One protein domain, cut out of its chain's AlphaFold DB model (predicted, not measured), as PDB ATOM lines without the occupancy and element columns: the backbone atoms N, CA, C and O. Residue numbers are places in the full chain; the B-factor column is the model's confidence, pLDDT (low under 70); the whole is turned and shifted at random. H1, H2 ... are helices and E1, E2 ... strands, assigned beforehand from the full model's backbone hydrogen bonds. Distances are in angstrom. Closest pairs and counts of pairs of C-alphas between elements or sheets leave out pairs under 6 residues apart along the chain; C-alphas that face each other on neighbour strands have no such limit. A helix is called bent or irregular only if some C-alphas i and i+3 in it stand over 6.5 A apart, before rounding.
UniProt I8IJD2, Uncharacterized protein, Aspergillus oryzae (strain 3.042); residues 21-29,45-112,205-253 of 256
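What this domain is: This is residues 21 to 29, 45 to 112 and 205 to 253 of the 256 residues of an uncharacterized protein of Aspergillus oryzae (strain 3.042) (UniProt I8IJD2). A strongly twisted sheet of five parallel strands, in the order E3, E2, E4, E1, E5, is the middle of three layers: the long helix H5 packs on one face, and H1, H2 and H4 cover the other. From this body residues 75 to 80, of which 75 to 78 belong to H3, stick out, and the short H6 sits by residues 220 to 224 of H5. The printed part has 126 residues with six named helices and five named strands, in the order H1 E1 H2 H3 E2 H4 E3 E4 H5 E5 H6, and its class is mixed. It is compact, with a radius of gyration of the C-alphas of 14.4 A and spans of 43 by 33 by 26 A.

How they stand to each other: Along the printed part come H1, residues 21 to 29, E1, 46 to 51, H2, 65 to 70, H3, 74 to 78, E2, 85 to 89, H4, 91 to 101, E3, 107 to 111, E4, 208 to 212, H5, 220 to 236, E5, 243 to 247, and H6, 250 to 253. H1 is on the sheet at a height of 10.7 A and touches H2, the closest C-alphas being those of Ser 25 and Ala 66, 5.7 A apart. Across E1 and E5, N 48 and O 244 are 2.8 A apart; across E4 and E1, N 49 and O 209 are 2.8 A apart. Across E2 and E4, N 86 and O 208 are 2.9 A apart; across E3 and E2, N 87 and O 108 are 2.7 A apart. H2 and H4 are on the same face as H1, each at a height of 7.9 A; H5, at 9.6 A, is on the opposite face, along E1 at 2 degrees on the local plane. E2, H4, E3 form a strand-helix-strand unit, two parallel neighbour strands with a helix between, and its crossover is right-handed. E1, H2 H3, E2 and E4, H5, E5 are split units, each with another strand between its two strands, also right-handed. H5 touches H6 with residues 220 to 224 alone, the closest C-alphas being those of Gln 220 and Val 253, 5.8 A apart. H1, H3 and H5 have every O i to N i+4 pair within hydrogen-bond range; H4 has 5 of 7, H2 0 of 2 but 3 of 3 O i to N i+3 pairs, and H6 is too short for an i+4 pair.

Where its parts are: H1 begins at C-alpha 21, (15.483, 19.961, 6.796), and is 12.0 A long. E1 measures 16.3 A and H4 14.7 A; H4 is irregular, with C-alphas 92 and 95 8.3 A apart. H5 is 24.7 A long, and H6 ends at C-alpha 253, (22.582, 16.976, 21.299).

The domain as a whole: The C-alphas farthest apart, those of Lys 78 and Ala 221, are 44.1 A apart. Residues 30 to 44 and 113 to 204 are not printed, with C-alpha gaps of 9.8 A and 17.3 A across the two cuts. E1 to H2 is a long link of 13 residues. Mean pLDDT of the printed part is 88.1, with residues 55 to 61 and 249 to 253 under 70.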
ATOM      1  N   SER A  21      14.239  20.376   7.450       87.25
ATOM      2  CA  SER A  21      15.483  19.961   6.796       87.25
ATOM      3  C   SER A  21      15.507  20.356   5.316       87.25
ATOM      4  O   SER A  21      16.514  20.877   4.843       87.25
ATOM      5  N   HIS A  22      14.359  20.306   4.629       90.06
ATOM      6  CA  HIS A  22      14.199  20.897   3.297       90.06
ATOM      7  C   HIS A  22      14.488  22.410   3.284       90.06
ATOM      8  O   HIS A  22      15.263  22.890   2.463       90.06
ATOM      9  N   THR A  23      13.912  23.175   4.218       92.38
ATOM     10  CA  THR A  23      14.163  24.624   4.336       92.38
ATOM     11  C   THR A  23      15.639  24.913   4.618       92.38
ATOM     12  O   THR A  23      16.221  25.801   3.995       92.38
ATOM     13  N   THR A  24      16.266  24.141   5.508       93.50
ATOM     14  CA  THR A  24      17.706  24.213   5.788       93.50
ATOM     15  C   THR A  24      18.524  23.967   4.523       93.50
ATOM     16  O   THR A  24      19.406  24.763   4.208       93.50
ATOM     17  N   SER A  25      18.199  22.923   3.758       92.75
ATOM     18  CA  SER A  25      18.864  22.594   2.493       92.75
ATOM     19  C   SER A  25      18.735  23.713   1.460       92.75
ATOM     20  O   SER A  25      19.732  24.051   0.834       92.75
ATOM     21  N   CYS A  26      17.575  24.369   1.341       91.81
ATOM     22  CA  CYS A  26      17.422  25.541   0.469       91.81
ATOM     23  C   CYS A  26      18.325  26.716   0.887       91.81
ATOM     24  O   CYS A  26      18.857  27.426   0.034       91.81
ATOM     25  N   ILE A  27      18.516  26.941   2.192       93.56
ATOM     26  CA  ILE A  27      19.440  27.978   2.677       93.56
ATOM     27  C   ILE A  27      20.885  27.586   2.351       93.56
ATOM     28  O   ILE A  27      21.633  28.417   1.837       93.56
ATOM     29  N   ILE A  28      21.274  26.331   2.603       94.31
ATOM     30  CA  ILE A  28      22.615  25.828   2.272       94.31
ATOM     31  C   ILE A  28      22.874  25.945   0.763       94.31
ATOM     32  O   ILE A  28      23.944  26.403   0.362       94.31
ATOM     33  N   GLU A  29      21.902  25.584  -0.074       91.81
ATOM     34  CA  GLU A  29      21.980  25.708  -1.531       91.81
ATOM     35  C   GLU A  29      22.233  27.162  -1.951       91.81
ATOM     36  O   GLU A  29      23.161  27.430  -2.713       91.81
ATOM     37  N   LEU A  45      30.047  29.836   0.172       95.00
ATOM     38  CA  LEU A  45      30.472  29.627   1.553       95.00
ATOM     39  C   LEU A  45      30.984  28.192   1.720       95.00
ATOM     40  O   LEU A  45      30.513  27.265   1.065       95.00
ATOM     41  N   SER A  46      31.923  27.995   2.642       96.31
ATOM     42  CA  SER A  46      32.137  26.662   3.207       96.31
ATOM     43  C   SER A  46      31.048  26.403   4.237       96.31
ATOM     44  O   SER A  46      30.793  27.254   5.094       96.31
ATOM     45  N   THR A  47      30.446  25.220   4.189       97.50
ATOM     46  CA  THR A  47      29.376  24.813   5.104       97.50
ATOM     47  C   THR A  47      29.804  23.588   5.905       97.50
ATOM     48  O   THR A  47      30.237  22.600   5.320       97.50
ATOM     49  N   LEU A  48      29.665  23.640   7.231       98.06
ATOM     50  CA  LEU A  48      29.788  22.491   8.129       98.06
ATOM     51  C   LEU A  48      28.396  22.098   8.632       98.06
ATOM     52  O   LEU A  48      27.750  22.890   9.313       98.06
ATOM     53  N   VAL A  49      27.950  20.883   8.328       97.38
ATOM     54  CA  VAL A  49      26.694  20.313   8.835       97.38
ATOM     55  C   VAL A  49      27.018  19.284   9.911       97.38
ATOM     56  O   VAL A  49      27.786  18.360   9.669       97.38
ATOM     57  N   LEU A  50      26.449  19.440  11.098       96.25
ATOM     58  CA  LEU A  50      26.603  18.524  12.222       96.25
ATOM     59  C   LEU A  50      25.389  17.599  12.246       96.25
ATOM     60  O   LEU A  50      24.265  18.080  12.385       96.25
ATOM     61  N   ASN A  51      25.618  16.295  12.092       93.44
ATOM     62  CA  ASN A  51      24.567  15.284  12.055       93.44
ATOM     63  C   ASN A  51      24.810  14.206  13.116       93.44
ATOM     64  O   ASN A  51      25.898  13.631  13.204       93.44
ATOM     65  N   PHE A  52      23.783  13.926  13.914       89.56
ATOM     66  CA  PHE A  52      23.794  12.854  14.901       89.56
ATOM     67  C   PHE A  52      22.398  12.250  15.032       89.56
ATOM     68  O   PHE A  52      21.433  12.932  15.380       89.56
ATOM     69  N   ASN A  53      22.307  10.950  14.774       83.25
ATOM     70  CA  ASN A  53      21.122  10.150  15.032       83.25
ATOM     71  C   ASN A  53      21.460   9.069  16.056       83.25
ATOM     72  O   ASN A  53      22.351   8.248  15.821       83.25
ATOM     73  N   GLU A  54      20.723   9.055  17.168       73.19
ATOM     74  CA  GLU A  54      20.805   7.956  18.126       73.19
ATOM     75  C   GLU A  54      20.441   6.645  17.432       73.19
ATOM     76  O   GLU A  54      19.430   6.532  16.729       73.19
ATOM     77  N   TYR A  55      21.300   5.648  17.613       64.38
ATOM     78  CA  TYR A  55      21.150   4.358  16.967       64.38
ATOM     79  C   TYR A  55      20.027   3.569  17.658       64.38
ATOM     80  O   TYR A  55      20.266   2.823  18.604       64.38
ATOM     81  N   SER A  56      18.783   3.736  17.204       56.94
ATOM     82  CA  SER A  56      17.677   2.861  17.611       56.94
ATOM     83  C   SER A  56      17.674   1.608  16.731       56.94
ATOM     84  O   SER A  56      17.741   1.692  15.506       56.94
ATOM     85  N   SER A  57      17.612   0.426  17.342       50.12
ATOM     86  CA  SER A  57      17.787  -0.882  16.691       50.12
ATOM     87  C   SER A  57      16.777  -1.222  15.580       50.12
ATOM     88  O   SER A  57      16.947  -2.240  14.915       50.12
ATOM     89  N   ASN A  58      15.769  -0.377  15.331       43.97
ATOM     90  CA  ASN A  58      14.650  -0.669  14.430       43.97
ATOM     91  C   ASN A  58      14.466   0.327  13.270       43.97
ATOM     92  O   ASN A  58      13.590   0.113  12.434       43.97
ATOM     93  N   VAL A  59      15.267   1.395  13.174       51.84
ATOM     94  CA  VAL A  59      15.191   2.357  12.063       51.84
ATOM     95  C   VAL A  59      16.558   2.418  11.403       51.84
ATOM     96  O   VAL A  59      17.529   2.849  12.020       51.84
ATOM     97  N   GLY A  60      16.650   1.951  10.154       56.94
ATOM     98  CA  GLY A  60      17.877   2.081   9.373       56.94
ATOM     99  C   GLY A  60      18.325   3.540   9.368       56.94
ATOM    100  O   GLY A  60      17.513   4.422   9.079       56.94
ATOM    101  N   ALA A  61      19.588   3.788   9.723       66.00
ATOM    102  CA  ALA A  61      20.162   5.125   9.665       66.00
ATOM    103  C   ALA A  61      19.912   5.706   8.266       66.00
ATOM    104  O   ALA A  61      20.185   5.050   7.260       66.00
ATOM    105  N   GLN A  62      19.318   6.896   8.220       82.94
ATOM    106  CA  GLN A  62      19.128   7.647   6.985       82.94
ATOM    107  C   GLN A  62      20.308   8.603   6.804       82.94
ATOM    108  O   GLN A  62      20.818   9.126   7.804       82.94
ATOM    109  N   PRO A  63      20.747   8.848   5.559       90.31
ATOM    110  CA  PRO A  63      21.754   9.861   5.301       90.31
ATOM    111  C   PRO A  63      21.225  11.244   5.688       90.31
ATOM    112  O   PRO A  63      20.028  11.516   5.593       90.31
ATOM    113  N   CYS A  64      22.128  12.132   6.097       91.69
ATOM    114  CA  CYS A  64      21.812  13.541   6.295       91.69
ATOM    115  C   CYS A  64      21.231  14.126   5.000       91.69
ATOM    116  O   CYS A  64      21.834  13.981   3.934       91.69
ATOM    117  N   GLU A  65      20.085  14.809   5.084       90.88
ATOM    118  CA  GLU A  65      19.395  15.342   3.902       90.88
ATOM    119  C   GLU A  65      20.270  16.312   3.096       90.88
ATOM    120  O   GLU A  65      20.222  16.323   1.866       90.88
ATOM    121  N   ALA A  66      21.146  17.065   3.771       93.88
ATOM    122  CA  ALA A  66      22.084  17.975   3.119       93.88
ATOM    123  C   ALA A  66      23.038  17.260   2.142       93.88
ATOM    124  O   ALA A  66      23.590  17.900   1.249       93.88
ATOM    125  N   ALA A  67      23.226  15.939   2.262       95.25
ATOM    126  CA  ALA A  67      24.047  15.184   1.326       95.25
ATOM    127  C   ALA A  67      23.442  15.140  -0.082       95.25
ATOM    128  O   ALA A  67      24.193  15.126  -1.058       95.25
ATOM    129  N   PHE A  68      22.112  15.194  -0.209       94.56
ATOM    130  CA  PHE A  68      21.428  15.204  -1.503       94.56
ATOM    131  C   PHE A  68      21.672  16.488  -2.306       94.56
ATOM    132  O   PHE A  68      21.468  16.480  -3.516       94.56
ATOM    133  N   LEU A  69      22.209  17.553  -1.696       93.69
ATOM    134  CA  LEU A  69      22.636  18.762  -2.418       93.69
ATOM    135  C   LEU A  69      23.769  18.492  -3.428       93.69
ATOM    136  O   LEU A  69      23.975  19.274  -4.351       93.69
ATOM    137  N   SER A  70      24.476  17.366  -3.303       93.69
ATOM    138  CA  SER A  70      25.424  16.877  -4.321       93.69
ATOM    139  C   SER A  70      24.751  16.407  -5.622       93.69
ATOM    140  O   SER A  70      25.402  16.320  -6.669       93.69
ATOM    141  N   SER A  71      23.450  16.109  -5.570       89.62
ATOM    142  CA  SER A  71      22.631  15.610  -6.678       89.62
ATOM    143  C   SER A  71      21.934  16.766  -7.394       89.62
ATOM    144  O   SER A  71      20.709  16.866  -7.412       89.62
ATOM    145  N   VAL A  72      22.729  17.668  -7.966       81.56
ATOM    146  CA  VAL A  72      22.220  18.805  -8.745       81.56
ATOM    147  C   VAL A  72      21.522  18.346 -10.029       81.56
ATOM    148  O   VAL A  72      21.885  17.334 -10.633       81.56
ATOM    149  N   LEU A  73      20.534  19.125 -10.476       81.19
ATOM    150  CA  LEU A  73      19.803  18.845 -11.710       81.19
ATOM    151  C   LEU A  73      20.750  18.752 -12.930       81.19
ATOM    152  O   LEU A  73      21.733  19.507 -13.016       81.19
ATOM    153  N   PRO A  74      20.470  17.868 -13.911       81.31
ATOM    154  CA  PRO A  74      21.315  17.708 -15.093       81.31
ATOM    155  C   PRO A  74      21.504  18.999 -15.897       81.31
ATOM    156  O   PRO A  74      22.570  19.199 -16.482       81.31
ATOM    157  N   GLU A  75      20.508  19.890 -15.939       83.56
ATOM    158  CA  GLU A  75      20.623  21.167 -16.652       83.56
ATOM    159  C   GLU A  75      21.662  22.087 -16.002       83.56
ATOM    160  O   GLU A  75      22.426  22.744 -16.707       83.56
ATOM    161  N   TRP A  76      21.728  22.102 -14.668       81.06
ATOM    162  CA  TRP A  76      22.675  22.921 -13.903       81.06
ATOM    163  C   TRP A  76      24.083  22.335 -13.965       81.06
ATOM    164  O   TRP A  76      25.055  23.065 -14.161       81.06
ATOM    165  N   SER A  77      24.182  21.005 -13.934       79.31
ATOM    166  CA  SER A  77      25.448  20.288 -14.122       79.31
ATOM    167  C   SER A  77      26.100  20.625 -15.467       79.31
ATOM    168  O   SER A  77      27.302  20.877 -15.531       79.31
ATOM    169  N   LYS A  78      25.308  20.703 -16.548       80.81
ATOM    170  CA  LYS A  78      25.784  21.107 -17.888       80.81
ATOM    171  C   LYS A  78      26.298  22.548 -17.939       80.81
ATOM    172  O   LYS A  78      27.117  22.862 -18.794       80.81
ATOM    173  N   GLN A  79      25.832  23.408 -17.036       81.56
ATOM    174  CA  GLN A  79      26.291  24.793 -16.890       81.56
ATOM    175  C   GLN A  79      27.514  24.912 -15.963       81.56
ATOM    176  O   GLN A  79      27.963  26.020 -15.679       81.56
ATOM    177  N   GLY A  80      28.066  23.787 -15.493       81.12
ATOM    178  CA  GLY A  80      29.218  23.756 -14.594       81.12
ATOM    179  C   GLY A  80      28.878  24.051 -13.132       81.12
ATOM    180  O   GLY A  80      29.790  24.260 -12.335       81.12
ATOM    181  N   LEU A  81      27.592  24.064 -12.764       84.12
ATOM    182  CA  LEU A  81      27.153  24.235 -11.382       84.12
ATOM    183  C   LEU A  81      27.123  22.877 -10.684       84.12
ATOM    184  O   LEU A  81      26.394  21.974 -11.090       84.12
ATOM    185  N   PHE A  82      27.903  22.739  -9.617       88.19
ATOM    186  CA  PHE A  82      27.912  21.560  -8.760       88.19
ATOM    187  C   PHE A  82      28.203  21.972  -7.318       88.19
ATOM    188  O   PHE A  82      28.923  22.940  -7.070       88.19
ATOM    189  N   ILE A  83      27.683  21.202  -6.365       92.56
ATOM    190  CA  ILE A  83      27.992  21.361  -4.946       92.56
ATOM    191  C   ILE A  83      28.827  20.159  -4.521       92.56
ATOM    192  O   ILE A  83      28.378  19.015  -4.592       92.56
ATOM    193  N   ARG A  84      30.065  20.407  -4.085       94.19
ATOM    194  CA  ARG A  84      30.908  19.345  -3.526       94.19
ATOM    195  C   ARG A  84      30.430  19.015  -2.121       94.19
ATOM    196  O   ARG A  84      30.352  19.914  -1.283       94.19
ATOM    197  N   VAL A  85      30.171  17.736  -1.872       96.94
ATOM    198  CA  VAL A  85      29.784  17.227  -0.556       96.94
ATOM    199  C   VAL A  85      30.811  16.208  -0.088       96.94
ATOM    200  O   VAL A  85      31.101  15.233  -0.782       96.94
ATOM    201  N   ARG A  86      31.321  16.414   1.125       97.56
ATOM    202  CA  ARG A  86      32.113  15.433   1.860       97.56
ATOM    203  C   ARG A  86      31.411  15.067   3.151       97.56
ATOM    204  O   ARG A  86      30.929  15.946   3.852       97.56
ATOM    205  N   VAL A  87      31.423  13.788   3.495       97.44
ATOM    206  CA  VAL A  87      30.939  13.268   4.768       97.44
ATOM    207  C   VAL A  87      32.116  12.711   5.559       97.44
ATOM    208  O   VAL A  87      32.797  11.782   5.125       97.44
ATOM    209  N   LEU A  88      32.341  13.289   6.729       97.06
ATOM    210  CA  LEU A  88      33.272  12.838   7.747       97.06
ATOM    211  C   LEU A  88      32.517  11.933   8.720       97.06
ATOM    212  O   LEU A  88      31.505  12.349   9.283       97.06
ATOM    213  N   VAL A  89      32.996  10.703   8.910       94.81
ATOM    214  CA  VAL A  89      32.294   9.684   9.709       94.81
ATOM    215  C   VAL A  89      33.211   9.001  10.732       94.81
ATOM    216  O   VAL A  89      34.402   8.836  10.457       94.81
ATOM    217  N   PRO A  90      32.702   8.538  11.887       92.75
ATOM    218  CA  PRO A  90      33.481   7.780  12.858       92.75
ATOM    219  C   PRO A  90      34.122   6.534  12.233       92.75
ATOM    220  O   PRO A  90      33.420   5.769  11.562       92.75
ATOM    221  N   PRO A  91      35.413   6.249  12.499       91.81
ATOM    222  CA  PRO A  91      36.069   5.035  12.012       91.81
ATOM    223  C   PRO A  91      35.321   3.753  12.404       91.81
ATOM    224  O   PRO A  91      35.241   2.811  11.618       91.81
ATOM    225  N   SER A  92      34.710   3.745  13.590       90.19
ATOM    226  CA  SER A  92      33.959   2.621  14.153       90.19
ATOM    227  C   SER A  92      32.618   2.331  13.463       90.19
ATOM    228  O   SER A  92      32.084   1.240  13.640       90.19
ATOM    229  N   ASN A  93      32.078   3.254  12.655       91.50
ATOM    230  CA  ASN A  93      30.879   3.026  11.829       91.50
ATOM    231  C   ASN A  93      31.099   3.366  10.341       91.50
ATOM    232  O   ASN A  93      30.141   3.543   9.584       91.50
ATOM    233  N   PHE A  94      32.363   3.450   9.905       93.44
ATOM    234  CA  PHE A  94      32.737   3.948   8.581       93.44
ATOM    235  C   PHE A  94      32.083   3.160   7.443       93.44
ATOM    236  O   PHE A  94      31.496   3.756   6.548       93.44
ATOM    237  N   TYR A  95      32.153   1.828   7.467       93.81
ATOM    238  CA  TYR A  95      31.657   1.005   6.358       93.81
ATOM    239  C   TYR A  95      30.138   1.085   6.184       93.81
ATOM    240  O   TYR A  95      29.660   1.142   5.051       93.81
ATOM    241  N   ASN A  96      29.386   1.139   7.286       93.06
ATOM    242  CA  ASN A  96      27.929   1.255   7.239       93.06
ATOM    243  C   ASN A  96      27.511   2.617   6.680       93.06
ATOM    244  O   ASN A  96      26.727   2.674   5.732       93.06
ATOM    245  N   LEU A  97      28.092   3.701   7.204       93.31
ATOM    246  CA  LEU A  97      27.800   5.053   6.728       93.31
ATOM    247  C   LEU A  97      28.290   5.255   5.289       93.31
ATOM    248  O   LEU A  97      27.563   5.807   4.472       93.31
ATOM    249  N   LYS A  98      29.461   4.725   4.920       95.56
ATOM    250  CA  LYS A  98      29.947   4.756   3.534       95.56
ATOM    251  C   LYS A  98      28.993   4.040   2.586       95.56
ATOM    252  O   LYS A  98      28.689   4.578   1.527       95.56
ATOM    253  N   LYS A  99      28.496   2.856   2.956       94.69
ATOM    254  CA  LYS A  99      27.498   2.128   2.161       94.69
ATOM    255  C   LYS A  99      26.211   2.944   2.012       94.69
ATOM    256  O   LYS A  99      25.694   3.045   0.905       94.69
ATOM    257  N   MET A 100      25.727   3.549   3.091       93.50
ATOM    258  CA  MET A 100      24.542   4.409   3.086       93.50
ATOM    259  C   MET A 100      24.713   5.621   2.156       93.50
ATOM    260  O   MET A 100      23.922   5.802   1.236       93.50
ATOM    261  N   TYR A 101      25.783   6.402   2.328       95.38
ATOM    262  CA  TYR A 101      26.047   7.593   1.514       95.38
ATOM    263  C   TYR A 101      26.436   7.273   0.064       95.38
ATOM    264  O   TYR A 101      26.215   8.107  -0.806       95.38
ATOM    265  N   SER A 102      26.946   6.070  -0.235       93.50
ATOM    266  CA  SER A 102      27.285   5.661  -1.613       93.50
ATOM    267  C   SER A 102      26.087   5.591  -2.567       93.50
ATOM    268  O   SER A 102      26.273   5.531  -3.778       93.50
ATOM    269  N   GLN A 103      24.864   5.616  -2.030       93.00
ATOM    270  CA  GLN A 103      23.630   5.701  -2.813       93.00
ATOM    271  C   GLN A 103      23.387   7.108  -3.381       93.00
ATOM    272  O   GLN A 103      22.552   7.269  -4.268       93.00
ATOM    273  N   ILE A 104      24.105   8.118  -2.880       94.12
ATOM    274  CA  ILE A 104      23.999   9.509  -3.311       94.12
ATOM    275  C   ILE A 104      25.192   9.817  -4.233       94.12
ATOM    276  O   ILE A 104      26.345   9.626  -3.833       94.12
ATOM    277  N   PRO A 105      24.959  10.274  -5.477       91.25
ATOM    278  CA  PRO A 105      26.039  10.587  -6.405       91.25
ATOM    279  C   PRO A 105      26.888  11.757  -5.896       91.25
ATOM    280  O   PRO A 105      26.387  12.663  -5.246       91.25
ATOM    281  N   ASN A 106      28.174  11.775  -6.253       91.50
ATOM    282  CA  ASN A 106      29.100  12.885  -5.972       91.50
ATOM    283  C   ASN A 106      29.342  13.191  -4.478       91.50
ATOM    284  O   ASN A 106      29.801  14.286  -4.144       91.50
ATOM    285  N   VAL A 107      29.082  12.229  -3.587       95.75
ATOM    286  CA  VAL A 107      29.423  12.321  -2.161       95.75
ATOM    287  C   VAL A 107      30.756  11.630  -1.881       95.75
ATOM    288  O   VAL A 107      30.930  10.439  -2.138       95.75
ATOM    289  N   GLU A 108      31.704  12.366  -1.304       95.88
ATOM    290  CA  GLU A 108      32.963  11.810  -0.805       95.88
ATOM    291  C   GLU A 108      32.816  11.405   0.668       95.88
ATOM    292  O   GLU A 108      32.501  12.245   1.502       95.88
ATOM    293  N   VAL A 109      33.086  10.147   1.028       96.25
ATOM    294  CA  VAL A 109      33.050   9.699   2.435       96.25
ATOM    295  C   VAL A 109      34.464   9.442   2.946       96.25
ATOM    296  O   VAL A 109      35.186   8.616   2.381       96.25
ATOM    297  N   GLN A 110      34.842  10.101   4.041       95.38
ATOM    298  CA  GLN A 110      36.150   9.979   4.684       95.38
ATOM    299  C   GLN A 110      36.009   9.684   6.187       95.38
ATOM    300  O   GLN A 110      35.065  10.151   6.827       95.38
ATOM    301  N   PRO A 111      36.935   8.915   6.784       94.19
ATOM    302  CA  PRO A 111      36.958   8.745   8.230       94.19
ATOM    303  C   PRO A 111      37.345  10.062   8.920       94.19
ATOM    304  O   PRO A 111      38.272  10.754   8.503       94.19
ATOM    305  N   PHE A 112      36.657  10.383  10.009       94.06
ATOM    306  CA  PHE A 112      36.999  11.484  10.894       94.06
ATOM    307  C   PHE A 112      37.948  10.991  11.985       94.06
ATOM    308  O   PHE A 112      37.542  10.270  12.896       94.06
ATOM    309  N   ASP A 205      36.767  23.839   0.797       94.25
ATOM    310  CA  ASP A 205      36.723  25.267   0.480       94.25
ATOM    311  C   ASP A 205      35.576  25.562  -0.507       94.25
ATOM    312  O   ASP A 205      35.582  25.078  -1.638       94.25
ATOM    313  N   GLY A 206      34.561  26.316  -0.070       93.69
ATOM    314  CA  GLY A 206      33.379  26.640  -0.884       93.69
ATOM    315  C   GLY A 206      32.421  25.469  -1.158       93.69
ATOM    316  O   GLY A 206      31.715  25.493  -2.163       93.69
ATOM    317  N   GLY A 207      32.414  24.433  -0.312       95.00
ATOM    318  CA  GLY A 207      31.496  23.293  -0.415       95.00
ATOM    319  C   GLY A 207      30.913  22.874   0.934       95.00
ATOM    320  O   GLY A 207      31.068  23.572   1.938       95.00
ATOM    321  N   ILE A 208      30.253  21.716   0.966       97.56
ATOM    322  CA  ILE A 208      29.566  21.197   2.154       97.56
ATOM    323  C   ILE A 208      30.379  20.056   2.761       97.56
ATOM    324  O   ILE A 208      30.669  19.058   2.108       97.56
ATOM    325  N   THR A 209      30.710  20.184   4.039       98.06
ATOM    326  CA  THR A 209      31.281  19.114   4.858       98.06
ATOM    327  C   THR A 209      30.250  18.702   5.901       98.06
ATOM    328  O   THR A 209      29.831  19.521   6.710       98.06
ATOM    329  N   ILE A 210      29.823  17.447   5.887       97.69
ATOM    330  CA  ILE A 210      28.896  16.866   6.857       97.69
ATOM    331  C   ILE A 210      29.729  16.062   7.850       97.69
ATOM    332  O   ILE A 210      30.442  15.150   7.448       97.69
ATOM    333  N   LEU A 211      29.656  16.384   9.134       97.19
ATOM    334  CA  LEU A 211      30.198  15.557  10.202       97.19
ATOM    335  C   LEU A 211      29.062  14.699  10.758       97.19
ATOM    336  O   LEU A 211      28.248  15.177  11.546       97.19
ATOM    337  N   ASP A 212      29.003  13.448  10.309       94.88
ATOM    338  CA  ASP A 212      27.973  12.491  10.701       94.88
ATOM    339  C   ASP A 212      28.518  11.520  11.742       94.88
ATOM    340  O   ASP A 212      29.199  10.550  11.410       94.88
ATOM    341  N   LEU A 213      28.208  11.793  13.007       92.94
ATOM    342  CA  LEU A 213      28.653  11.015  14.160       92.94
ATOM    343  C   LEU A 213      27.656   9.913  14.559       92.94
ATOM    344  O   LEU A 213      27.740   9.373  15.660       92.94
ATOM    345  N   SER A 214      26.720   9.546  13.676       90.19
ATOM    346  CA  SER A 214      25.732   8.488  13.931       90.19
ATOM    347  C   SER A 214      26.413   7.117  14.024       90.19
ATOM    348  O   SER A 214      26.646   6.429  13.026       90.19
ATOM    349  N   CYS A 215      26.777   6.713  15.238       88.38
ATOM    350  CA  CYS A 215      27.565   5.519  15.516       88.38
ATOM    351  C   CYS A 215      27.059   4.835  16.796       88.38
ATOM    352  O   CYS A 215      26.851   5.520  17.794       88.38
ATOM    353  N   PRO A 216      26.924   3.494  16.821       86.12
ATOM    354  CA  PRO A 216      26.458   2.768  18.007       86.12
ATOM    355  C   PRO A 216      27.415   2.853  19.209       86.12
ATOM    356  O   PRO A 216      27.046   2.471  20.314       86.12
ATOM    357  N   PHE A 217      28.641   3.338  19.002       84.19
ATOM    358  CA  PHE A 217      29.661   3.509  20.040       84.19
ATOM    359  C   PHE A 217      29.826   4.972  20.478       84.19
ATOM    360  O   PHE A 217      30.800   5.296  21.155       84.19
ATOM    361  N   MET A 218      28.931   5.867  20.051       84.25
ATOM    362  CA  MET A 218      28.948   7.278  20.427       84.25
ATOM    363  C   MET A 218      27.749   7.614  21.302       84.25
ATOM    364  O   MET A 218      26.608   7.339  20.940       84.25
ATOM    365  N   ASP A 219      28.023   8.240  22.443       83.56
ATOM    366  CA  ASP A 219      27.006   8.862  23.281       83.56
ATOM    367  C   ASP A 219      26.871  10.359  22.958       83.56
ATOM    368  O   ASP A 219      27.660  10.949  22.206       83.56
ATOM    369  N   GLN A 220      25.847  10.991  23.531       83.25
ATOM    370  CA  GLN A 220      25.575  12.411  23.324       83.25
ATOM    371  C   GLN A 220      26.758  13.282  23.783       83.25
ATOM    372  O   GLN A 220      27.163  14.191  23.065       83.25
ATOM    373  N   ALA A 221      27.357  12.979  24.940       82.38
ATOM    374  CA  ALA A 221      28.455  13.759  25.514       82.38
ATOM    375  C   ALA A 221      29.714  13.756  24.628       82.38
ATOM    376  O   ALA A 221      30.292  14.813  24.357       82.38
ATOM    377  N   THR A 222      30.112  12.589  24.120       84.19
ATOM    378  CA  THR A 222      31.236  12.441  23.187       84.19
ATOM    379  C   THR A 222      30.937  13.143  21.867       84.19
ATOM    380  O   THR A 222      31.789  13.854  21.334       84.19
ATOM    381  N   THR A 223      29.711  13.002  21.360       88.25
ATOM    382  CA  THR A 223      29.261  13.657  20.124       88.25
ATOM    383  C   THR A 223      29.343  15.180  20.242       88.25
ATOM    384  O   THR A 223      29.959  15.824  19.390       88.25
ATOM    385  N   CYS A 224      28.810  15.764  21.323       87.31
ATOM    386  CA  CYS A 224      28.911  17.197  21.624       87.31
ATOM    387  C   CYS A 224      30.357  17.690  21.578       87.31
ATOM    388  O   CYS A 224      30.664  18.737  21.003       87.31
ATOM    389  N   LEU A 225      31.251  16.933  22.210       86.62
ATOM    390  CA  LEU A 225      32.654  17.286  22.312       86.62
ATOM    391  C   LEU A 225      33.344  17.265  20.947       86.62
ATOM    392  O   LEU A 225      34.028  18.228  20.598       86.62
ATOM    393  N   LEU A 226      33.126  16.217  20.151       90.25
ATOM    394  CA  LEU A 226      33.677  16.117  18.801       90.25
ATOM    395  C   LEU A 226      33.113  17.193  17.866       90.25
ATOM    396  O   LEU A 226      33.871  17.756  17.078       90.25
ATOM    397  N   PHE A 227      31.832  17.550  17.994       93.12
ATOM    398  CA  PHE A 227      31.255  18.692  17.283       93.12
ATOM    399  C   PHE A 227      31.929  20.007  17.654       93.12
ATOM    400  O   PHE A 227      32.283  20.769  16.758       93.12
ATOM    401  N   ARG A 228      32.173  20.270  18.944       90.75
ATOM    402  CA  ARG A 228      32.885  21.481  19.374       90.75
ATOM    403  C   ARG A 228      34.287  21.553  18.765       90.75
ATOM    404  O   ARG A 228      34.646  22.586  18.211       90.75
ATOM    405  N   ILE A 229      35.038  20.451  18.811       90.56
ATOM    406  CA  ILE A 229      36.380  20.379  18.213       90.56
ATOM    407  C   ILE A 229      36.302  20.626  16.700       90.56
ATOM    408  O   ILE A 229      37.063  21.421  16.160       90.56
ATOM    409  N   ALA A 230      35.358  19.991  16.002       94.06
ATOM    410  CA  ALA A 230      35.193  20.173  14.565       94.06
ATOM    411  C   ALA A 230      34.805  21.609  14.185       94.06
ATOM    412  O   ALA A 230      35.315  22.121  13.191       94.06
ATOM    413  N   ILE A 231      33.959  22.275  14.978       94.81
ATOM    414  CA  ILE A 231      33.628  23.696  14.803       94.81
ATOM    415  C   ILE A 231      34.888  24.553  14.944       94.81
ATOM    416  O   ILE A 231      35.158  25.375  14.073       94.81
ATOM    417  N   GLU A 232      35.673  24.355  16.006       92.06
ATOM    418  CA  GLU A 232      36.919  25.103  16.217       92.06
ATOM    419  C   GLU A 232      37.877  24.924  15.033       92.06
ATOM    420  O   GLU A 232      38.386  25.909  14.498       92.06
ATOM    421  N   LEU A 233      38.063  23.691  14.556       92.69
ATOM    422  CA  LEU A 233      38.894  23.405  13.384       92.69
ATOM    423  C   LEU A 233      38.341  24.058  12.108       92.69
ATOM    424  O   LEU A 233      39.096  24.618  11.314       92.69
ATOM    425  N   PHE A 234      37.024  24.033  11.916       96.00
ATOM    426  CA  PHE A 234      36.365  24.590  10.737       96.00
ATOM    427  C   PHE A 234      36.465  26.113  10.645       96.00
ATOM    428  O   PHE A 234      36.597  26.655   9.540       96.00
ATOM    429  N   LEU A 235      36.407  26.796  11.791       94.00
ATOM    430  CA  LEU A 235      36.558  28.247  11.883       94.00
ATOM    431  C   LEU A 235      37.974  28.705  11.506       94.00
ATOM    432  O   LEU A 235      38.121  29.787  10.946       94.00
ATOM    433  N   HIS A 236      38.995  27.881  11.767       91.62
ATOM    434  CA  HIS A 236      40.386  28.179  11.408       91.62
ATOM    435  C   HIS A 236      40.764  27.735   9.989       91.62
ATOM    436  O   HIS A 236      41.654  28.327   9.379       91.62
ATOM    437  N   ALA A 237      40.100  26.712   9.442       92.00
ATOM    438  CA  ALA A 237      40.293  26.304   8.053       92.00
ATOM    439  C   ALA A 237      39.890  27.435   7.091       92.00
ATOM    440  O   ALA A 237      38.942  28.161   7.376       92.00
ATOM    441  N   HIS A 238      40.531  27.560   5.924       91.31
ATOM    442  CA  HIS A 238      40.144  28.496   4.845       91.31
ATOM    443  C   HIS A 238      39.770  29.907   5.344       91.31
ATOM    444  O   HIS A 238      38.629  30.342   5.196       91.31
ATOM    445  N   SER A 239      40.709  30.616   5.977       88.19
ATOM    446  CA  SER A 239      40.440  31.855   6.735       88.19
ATOM    447  C   SER A 239      39.793  32.999   5.937       88.19
ATOM    448  O   SER A 239      39.117  33.844   6.516       88.19
ATOM    449  N   SER A 240      39.954  33.034   4.610       88.19
ATOM    450  CA  SER A 240      39.344  34.037   3.724       88.19
ATOM    451  C   SER A 240      37.920  33.692   3.260       88.19
ATOM    452  O   SER A 240      37.293  34.476   2.540       88.19
ATOM    453  N   ARG A 241      37.406  32.511   3.619       92.12
ATOM    454  CA  ARG A 241      36.132  31.966   3.135       92.12
ATOM    455  C   ARG A 241      34.999  32.258   4.117       92.12
ATOM    456  O   ARG A 241      35.143  32.057   5.319       92.12
ATOM    457  N   GLY A 242      33.835  32.658   3.597       94.06
ATOM    458  CA  GLY A 242      32.612  32.754   4.399       94.06
ATOM    459  C   GLY A 242      32.204  31.387   4.963       94.06
ATOM    460  O   GLY A 242      32.311  30.374   4.269       94.06
ATOM    461  N   LYS A 243      31.750  31.353   6.217       95.88
ATOM    462  CA  LYS A 243      31.471  30.116   6.958       95.88
ATOM    463  C   LYS A 243      29.998  30.015   7.320       95.88
ATOM    464  O   LYS A 243      29.417  30.972   7.822       95.88
ATOM    465  N   MET A 244      29.428  28.833   7.124       96.19
ATOM    466  CA  MET A 244      28.104  28.464   7.612       96.19
ATOM    467  C   MET A 244      28.236  27.206   8.471       96.19
ATOM    468  O   MET A 244      28.846  26.229   8.046       96.19
ATOM    469  N   ILE A 245      27.684  27.229   9.681       97.00
ATOM    470  CA  ILE A 245      27.595  26.050  10.550       97.00
ATOM    471  C   ILE A 245      26.117  25.729  10.721       97.00
ATOM    472  O   ILE A 245      25.322  26.607  11.055       97.00
ATOM    473  N   VAL A 246      25.758  24.475  10.485       95.62
ATOM    474  CA  VAL A 246      24.390  23.968  10.560       95.62
ATOM    475  C   VAL A 246      24.362  22.837  11.570       95.62
ATOM    476  O   VAL A 246      25.031  21.827  11.384       95.62
ATOM    477  N   ALA A 247      23.590  23.002  12.637       91.06
ATOM    478  CA  ALA A 247      23.297  21.925  13.573       91.06
ATOM    479  C   ALA A 247      21.921  21.355  13.229       91.06
ATOM    480  O   ALA A 247      20.902  21.957  13.582       91.06
ATOM    481  N   ASP A 248      21.894  20.239  12.500       74.44
ATOM    482  CA  ASP A 248      20.639  19.567  12.175       74.44
ATOM    483  C   ASP A 248      20.136  18.799  13.404       74.44
ATOM    484  O   ASP A 248      20.917  18.206  14.147       74.44
ATOM    485  N   GLU A 249      18.833  18.879  13.667       69.69
ATOM    486  CA  GLU A 249      18.190  18.318  14.862       69.69
ATOM    487  C   GLU A 249      18.923  18.622  16.187       69.69
ATOM    488  O   GLU A 249      19.058  17.763  17.060       69.69
ATOM    489  N   ALA A 250      19.355  19.876  16.376       61.19
ATOM    490  CA  ALA A 250      20.147  20.336  17.529       61.19
ATOM    491  C   ALA A 250      19.571  19.983  18.921       61.19
ATOM    492  O   ALA A 250      20.301  19.990  19.914       61.19
ATOM    493  N   HIS A 251      18.276  19.663  19.012       60.91
ATOM    494  CA  HIS A 251      17.636  19.190  20.239       60.91
ATOM    495  C   HIS A 251      18.135  17.801  20.685       60.91
ATOM    496  O   HIS A 251      18.121  17.516  21.875       60.91
ATOM    497  N   LYS A 252      18.641  16.961  19.770       62.31
ATOM    498  CA  LYS A 252      19.189  15.625  20.077       62.31
ATOM    499  C   LYS A 252      20.525  15.667  20.814       62.31
ATOM    500  O   LYS A 252      20.960  14.665  21.361       62.31
ATOM    501  N   VAL A 253      21.200  16.814  20.810       53.44
ATOM    502  CA  VAL A 253      22.582  16.976  21.299       53.44
ATOM    503  C   VAL A 253      22.629  17.896  22.533       53.44
ATOM    504  O   VAL A 253      23.685  18.154  23.097       53.44
TER     505      VAL A 253